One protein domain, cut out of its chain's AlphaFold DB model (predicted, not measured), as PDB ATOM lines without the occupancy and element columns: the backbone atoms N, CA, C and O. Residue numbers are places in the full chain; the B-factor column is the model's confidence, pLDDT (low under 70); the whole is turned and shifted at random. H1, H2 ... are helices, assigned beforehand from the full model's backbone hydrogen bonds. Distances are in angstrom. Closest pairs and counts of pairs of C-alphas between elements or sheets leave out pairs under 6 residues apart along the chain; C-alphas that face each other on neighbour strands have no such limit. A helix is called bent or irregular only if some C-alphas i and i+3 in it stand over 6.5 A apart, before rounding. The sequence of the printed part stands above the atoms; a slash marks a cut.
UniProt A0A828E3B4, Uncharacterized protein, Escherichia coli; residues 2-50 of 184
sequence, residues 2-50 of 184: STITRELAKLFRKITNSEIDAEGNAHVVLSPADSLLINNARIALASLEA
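Overview. This is residues 2 to 50 of the 184 residues of an uncharacterized protein of Escherichia coli (UniProt A0A828E3B4). Picture two helices set at a wide angle, with the first turns of H2 near the middle of H1, and with residues 42 to 50, of which 42 to 49 belong to H2, sticking out free. Beyond the end of H1 a long loop, residues 17 to 31, runs outward and folds back to reach the start of H2. The printed part has 49 residues with two named helices, H1 then H2, and no named strand; its class is all helix. It is loose, with a radius of gyration of the C-alphas of 12.9 A, and elongated, spanning 39 by 23 by 16 A.

Along the chain. Find C-alpha 32 at (18.067, 40.525, -8.991); from there H2, residues 32 to 49, runs 26.0 A to C-alpha 49 at (25.645, 60.868, 5.260). Then look for C-alpha 3 at (30.662, 38.985, 3.077), where H1, residues 3 to 16, begins its 20.4 A. Neither helix is bent.

Arrangement. Start from H2 and look at Asp 34: its C-alpha is 6.7 A from that of Leu 11, the closest C-alphas of the two helices. H1 and H2 only just touch, with 3 pairs of C-alphas within 8 A, and they do so through residues 7 to 11 of H1 and 34 to 37 of H2 alone. They run opposite ways at a steep tilt of 68 degrees, only just short of about perpendicular. In H1 and H2 every O i to N i+4 pair is within hydrogen-bond range.

Size, cuts and confidence. The two C-alphas farthest apart, those of Ala 22 and Ala 50, are 39.9 A apart. The printed part has no cut, and the link from H1 to H2, 15 residues, is long. In the last column of numbers you will find a mean pLDDT of the printed part of 83.2; in this model residues 2 to 3 are under 70.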
ATOM      1  N   SER A   2      34.246  41.191   5.700       64.31
ATOM      2  CA  SER A   2      32.782  41.026   5.597       64.31
ATOM      3  C   SER A   2      32.336  40.420   4.255       64.31
ATOM      4  O   SER A   2      32.894  40.747   3.207       64.31
ATOM      5  N   THR A   3      31.305  39.567   4.272       69.62
ATOM      6  CA  THR A   3      30.662  38.985   3.077       69.62
ATOM      7  C   THR A   3      30.240  40.060   2.065       69.62
ATOM      8  O   THR A   3      30.376  39.847   0.864       69.62
ATOM      9  N   ILE A   4      29.839  41.243   2.543       75.25
ATOM     10  CA  ILE A   4      29.434  42.397   1.721       75.25
ATOM     11  C   ILE A   4      30.590  42.904   0.850       75.25
ATOM     12  O   ILE A   4      30.399  43.167  -0.335       75.25
ATOM     13  N   THR A   5      31.806  42.976   1.397       80.25
ATOM     14  CA  THR A   5      32.994  43.449   0.666       80.25
ATOM     15  C   THR A   5      33.308  42.556  -0.536       80.25
ATOM     16  O   THR A   5      33.699  43.043  -1.594       80.25
ATOM     17  N   ARG A   6      33.100  41.241  -0.402       85.25
ATOM     18  CA  ARG A   6      33.337  40.282  -1.486       85.25
ATOM     19  C   ARG A   6      32.275  40.367  -2.579       85.25
ATOM     20  O   ARG A   6      32.628  40.305  -3.753       85.25
ATOM     21  N   GLU A   7      30.999  40.487  -2.216       88.00
ATOM     22  CA  GLU A   7      29.922  40.591  -3.209       88.00
ATOM     23  C   GLU A   7      29.994  41.918  -3.981       88.00
ATOM     24  O   GLU A   7      29.862  41.915  -5.203       88.00
ATOM     25  N   LEU A   8      30.349  43.024  -3.316       86.62
ATOM     26  CA  LEU A   8      30.635  44.297  -3.988       86.62
ATOM     27  C   LEU A   8      31.793  44.167  -4.982       86.62
ATOM     28  O   LEU A   8      31.665  44.592  -6.124       86.62
ATOM     29  N   ALA A   9      32.903  43.531  -4.595       89.25
ATOM     30  CA  ALA A   9      34.041  43.336  -5.495       89.25
ATOM     31  C   ALA A   9      33.681  42.501  -6.739       89.25
ATOM     32  O   ALA A   9      34.141  42.793  -7.845       89.25
ATOM     33  N   LYS A  10      32.833  41.477  -6.581       89.62
ATOM     34  CA  LYS A  10      32.318  40.691  -7.713       89.62
ATOM     35  C   LYS A  10      31.442  41.537  -8.632       89.62
ATOM     36  O   LYS A  10      31.611  41.447  -9.847       89.62
ATOM     37  N   LEU A  11      30.550  42.348  -8.064       90.50
ATOM     38  CA  LEU A  11      29.689  43.256  -8.817       90.50
ATOM     39  C   LEU A  11      30.513  44.289  -9.595       90.50
ATOM     40  O   LEU A  11      30.298  44.454 -10.791       90.50
ATOM     41  N   PHE A  12      31.503  44.919  -8.954       88.62
ATOM     42  CA  PHE A  12      32.416  45.848  -9.622       88.62
ATOM     43  C   PHE A  12      33.114  45.188 -10.804       88.62
ATOM     44  O   PHE A  12      33.059  45.715 -11.907       88.62
ATOM     45  N   ARG A  13      33.682  43.992 -10.607       89.19
ATOM     46  CA  ARG A  13      34.324  43.244 -11.694       89.19
ATOM     47  C   ARG A  13      33.357  42.916 -12.835       89.19
ATOM     48  O   ARG A  13      33.747  42.939 -13.994       89.19
ATOM     49  N   LYS A  14      32.101  42.594 -12.516       88.31
ATOM     50  CA  LYS A  14      31.057  42.317 -13.511       88.31
ATOM     51  C   LYS A  14      30.724  43.562 -14.339       88.31
ATOM     52  O   LYS A  14      30.581  43.445 -15.548       88.31
ATOM     53  N   ILE A  15      30.648  44.732 -13.703       86.62
ATOM     54  CA  ILE A  15      30.400  46.015 -14.375       86.62
ATOM     55  C   ILE A  15      31.597  46.407 -15.248       86.62
ATOM     56  O   ILE A  15      31.415  46.744 -16.412       86.62
ATOM     57  N   THR A  16      32.824  46.323 -14.724       83.69
ATOM     58  CA  THR A  16      34.034  46.744 -15.454       83.69
ATOM     59  C   THR A  16      34.376  45.847 -16.635       83.69
ATOM     60  O   THR A  16      35.051  46.292 -17.555       83.69
ATOM     61  N   ASN A  17      33.942  44.587 -16.603       84.12
ATOM     62  CA  ASN A  17      34.152  43.637 -17.693       84.12
ATOM     63  C   ASN A  17      33.008  43.653 -18.718       84.12
ATOM     64  O   ASN A  17      33.003  42.819 -19.622       84.12
ATOM     65  N   SER A  18      32.016  44.532 -18.549       82.81
ATOM     66  CA  SER A  18      30.923  44.649 -19.503       82.81
ATOM     67  C   SER A  18      31.419  45.265 -20.801       82.81
ATOM     68  O   SER A  18      32.167  46.242 -20.792       82.81
ATOM     69  N   GLU A  19      30.970  44.695 -21.912       81.06
ATOM     70  CA  GLU A  19      31.258  45.215 -23.240       81.06
ATOM     71  C   GLU A  19      30.552  46.561 -23.438       81.06
ATOM     72  O   GLU A  19      29.429  46.770 -22.955       81.06
ATOM     73  N   ILE A  20      31.260  47.476 -24.098       83.50
ATOM     74  CA  ILE A  20      30.756  48.783 -24.503       83.50
ATOM     75  C   ILE A  20      30.376  48.666 -25.977       83.50
ATOM     76  O   ILE A  20      31.190  48.197 -26.775       83.50
ATOM     77  N   ASP A  21      29.152  49.050 -26.329       83.19
ATOM     78  CA  ASP A  21      28.706  49.078 -27.721       83.19
ATOM     79  C   ASP A  21      29.421  50.177 -28.534       83.19
ATOM     80  O   ASP A  21      30.217  50.967 -28.016       83.19
ATOM     81  N   ALA A  22      29.170  50.211 -29.845       83.12
ATOM     82  CA  ALA A  22      29.795  51.182 -30.745       83.12
ATOM     83  C   ALA A  22      29.392  52.634 -30.420       83.12
ATOM     84  O   ALA A  22      30.106  53.573 -30.778       83.12
ATOM     85  N   GLU A  23      28.271  52.812 -29.723       87.38
ATOM     86  CA  GLU A  23      27.710  54.079 -29.268       87.38
ATOM     87  C   GLU A  23      28.265  54.535 -27.904       87.38
ATOM     88  O   GLU A  23      27.991  55.660 -27.478       87.38
ATOM     89  N   GLY A  24      29.080  53.715 -27.232       80.19
ATOM     90  CA  GLY A  24      29.703  54.048 -25.950       80.19
ATOM     91  C   GLY A  24      28.901  53.629 -24.713       80.19
ATOM     92  O   GLY A  24      29.254  54.033 -23.601       80.19
ATOM     93  N   ASN A  25      27.851  52.819 -24.860       79.88
ATOM     94  CA  ASN A  25      27.026  52.341 -23.752       79.88
ATOM     95  C   ASN A  25      27.475  50.962 -23.260       79.88
ATOM     96  O   ASN A  25      27.711  50.038 -24.034       79.88
ATOM     97  N   ALA A  26      27.533  50.795 -21.937       79.19
ATOM     98  CA  ALA A  26      27.800  49.505 -21.312       79.19
ATOM     99  C   ALA A  26      26.506  48.696 -21.164       79.19
ATOM    100  O   ALA A  26      25.618  49.084 -20.398       79.19
ATOM    101  N   HIS A  27      26.412  47.537 -21.817       75.88
ATOM    102  CA  HIS A  27      25.239  46.667 -21.685       75.88
ATOM    103  C   HIS A  27      25.403  45.672 -20.519       75.88
ATOM    104  O   HIS A  27      25.621  44.473 -20.702       75.88
ATOM    105  N   VAL A  28      25.312  46.172 -19.280       82.69
ATOM    106  CA  VAL A  28      25.500  45.357 -18.066       82.69
ATOM    107  C   VAL A  28      24.216  44.603 -17.708       82.69
ATOM    108  O   VAL A  28      23.229  45.195 -17.273       82.69
ATOM    109  N   VAL A  29      24.240  43.269 -17.779       83.00
ATOM    110  CA  VAL A  29      23.125  42.431 -17.299       83.00
ATOM    111  C   VAL A  29      23.247  42.190 -15.790       83.00
ATOM    112  O   VAL A  29      24.044  41.364 -15.332       83.00
ATOM    113  N   LEU A  30      22.440  42.892 -14.994       86.56
ATOM    114  CA  LEU A  30      22.381  42.728 -13.539       86.56
ATOM    115  C   LEU A  30      21.372  41.646 -13.142       86.56
ATOM    116  O   LEU A  30      20.254  41.597 -13.647       86.56
ATOM    117  N   SER A  31      21.768  40.771 -12.218       87.69
ATOM    118  CA  SER A  31      20.829  39.831 -11.600       87.69
ATOM    119  C   SER A  31      19.984  40.541 -10.530       87.69
ATOM    120  O   SER A  31      20.402  41.579 -10.011       87.69
ATOM    121  N   PRO A  32      18.840  39.974 -10.107       87.62
ATOM    122  CA  PRO A  32      18.067  40.525  -8.991       87.62
ATOM    123  C   PRO A  32      18.890  40.707  -7.703       87.62
ATOM    124  O   PRO A  32      18.699  41.678  -6.975       87.62
ATOM    125  N   ALA A  33      19.848  39.809  -7.444       86.19
ATOM    126  CA  ALA A  33      20.743  39.898  -6.292       86.19
ATOM    127  C   ALA A  33      21.732  41.073  -6.404       86.19
ATOM    128  O   ALA A  33      21.980  41.758  -5.412       86.19
ATOM    129  N   ASP A  34      22.248  41.342  -7.608       87.69
ATOM    130  CA  ASP A  34      23.119  42.492  -7.879       87.69
ATOM    131  C   ASP A  34      22.367  43.812  -7.643       87.69
ATOM    132  O   ASP A  34      22.867  44.711  -6.970       87.69
ATOM    133  N   SER A  35      21.129  43.906  -8.136       86.50
ATOM    134  CA  SER A  35      20.265  45.078  -7.947       86.50
ATOM    135  C   SER A  35      19.932  45.326  -6.475       86.50
ATOM    136  O   SER A  35      19.985  46.468  -6.013       86.50
ATOM    137  N   LEU A  36      19.637  44.267  -5.713       87.81
ATOM    138  CA  LEU A  36      19.434  44.362  -4.264       87.81
ATOM    139  C   LEU A  36      20.700  44.829  -3.543       87.81
ATOM    140  O   LEU A  36      20.617  45.667  -2.648       87.81
ATOM    141  N   LEU A  37      21.874  44.331  -3.941       88.62
ATOM    142  CA  LEU A  37      23.146  44.756  -3.366       88.62
ATOM    143  C   LEU A  37      23.416  46.247  -3.618       88.62
ATOM    144  O   LEU A  37      23.812  46.951  -2.692       88.62
ATOM    145  N   ILE A  38      23.156  46.738  -4.834       88.75
ATOM    146  CA  ILE A  38      23.280  48.164  -5.177       88.75
ATOM    147  C   ILE A  38      22.324  49.002  -4.331       88.75
ATOM    148  O   ILE A  38      22.726  50.024  -3.778       88.75
ATOM    149  N   ASN A  39      21.066  48.578  -4.210       86.62
ATOM    150  CA  ASN A  39      20.069  49.302  -3.430       86.62
ATOM    151  C   ASN A  39      20.475  49.375  -1.948       86.62
ATOM    152  O   ASN A  39      20.557  50.461  -1.380       86.62
ATOM    153  N   ASN A  40      20.865  48.243  -1.362       85.06
ATOM    154  CA  ASN A  40      21.334  48.190   0.019       85.06
ATOM    155  C   ASN A  40      22.580  49.057   0.242       85.06
ATOM    156  O   ASN A  40      22.666  49.745   1.257       85.06
ATOM    157  N   ALA A  41      23.528  49.067  -0.701       85.25
ATOM    158  CA  ALA A  41      24.707  49.925  -0.623       85.25
ATOM    159  C   ALA A  41      24.337  51.415  -0.687       85.25
ATOM    160  O   ALA A  41      24.863  52.206   0.092       85.25
ATOM    161  N   ARG A  42      23.394  51.796  -1.560       85.31
ATOM    162  CA  ARG A  42      22.873  53.169  -1.647       85.31
ATOM    163  C   ARG A  42      22.182  53.600  -0.355       85.31
ATOM    164  O   ARG A  42      22.452  54.691   0.130       85.31
ATOM    165  N   ILE A  43      21.330  52.746   0.217       82.56
ATOM    166  CA  ILE A  43      20.650  53.023   1.491       82.56
ATOM    167  C   ILE A  43      21.668  53.156   2.627       82.56
ATOM    168  O   ILE A  43      21.575  54.084   3.426       82.56
ATOM    169  N   ALA A  44      22.652  52.255   2.698       80.88
ATOM    170  CA  ALA A  44      23.690  52.303   3.722       80.88
ATOM    171  C   ALA A  44      24.537  53.580   3.622       80.88
ATOM    172  O   ALA A  44      24.840  54.184   4.647       80.88
ATOM    173  N   LEU A  45      24.878  54.015   2.404       82.12
ATOM    174  CA  LEU A  45      25.614  55.258   2.182       82.12
ATOM    175  C   LEU A  45      24.782  56.486   2.577       82.12
ATOM    176  O   LEU A  45      25.255  57.310   3.352       82.12
ATOM    177  N   ALA A  46      23.518  56.549   2.148       73.81
ATOM    178  CA  ALA A  46      22.599  57.613   2.554       73.81
ATOM    179  C   ALA A  46      22.393  57.654   4.078       73.81
ATOM    180  O   ALA A  46      22.246  58.724   4.657       73.81
ATOM    181  N   SER A  47      22.432  56.495   4.744       74.06
ATOM    182  CA  SER A  47      22.360  56.406   6.208       74.06
ATOM    183  C   SER A  47      23.630  56.913   6.901       74.06
ATOM    184  O   SER A  47      23.559  57.336   8.049       74.06
ATOM    185  N   LEU A  48      24.787  56.856   6.232       77.38
ATOM    186  CA  LEU A  48      26.061  57.342   6.764       77.38
ATOM    187  C   LEU A  48      26.197  58.866   6.624       77.38
ATOM    188  O   LEU A  48      26.815  59.504   7.470       77.38
ATOM    189  N   GLU A  49      25.622  59.430   5.563       76.19
ATOM    190  CA  GLU A  49      25.645  60.868   5.260       76.19
ATOM    191  C   GLU A  49      24.475  61.642   5.882       76.19
ATOM    192  O   GLU A  49      24.457  62.870   5.838       76.19
ATOM    193  N   ALA A  50      23.487  60.951   6.452       78.44
ATOM    194  CA  ALA A  50      22.329  61.601   7.044       78.44
ATOM    195  C   ALA A  50      22.740  62.469   8.242       78.44
ATOM    196  O   ALA A  50      23.316  61.981   9.217       78.44
TER     197      ALA A  50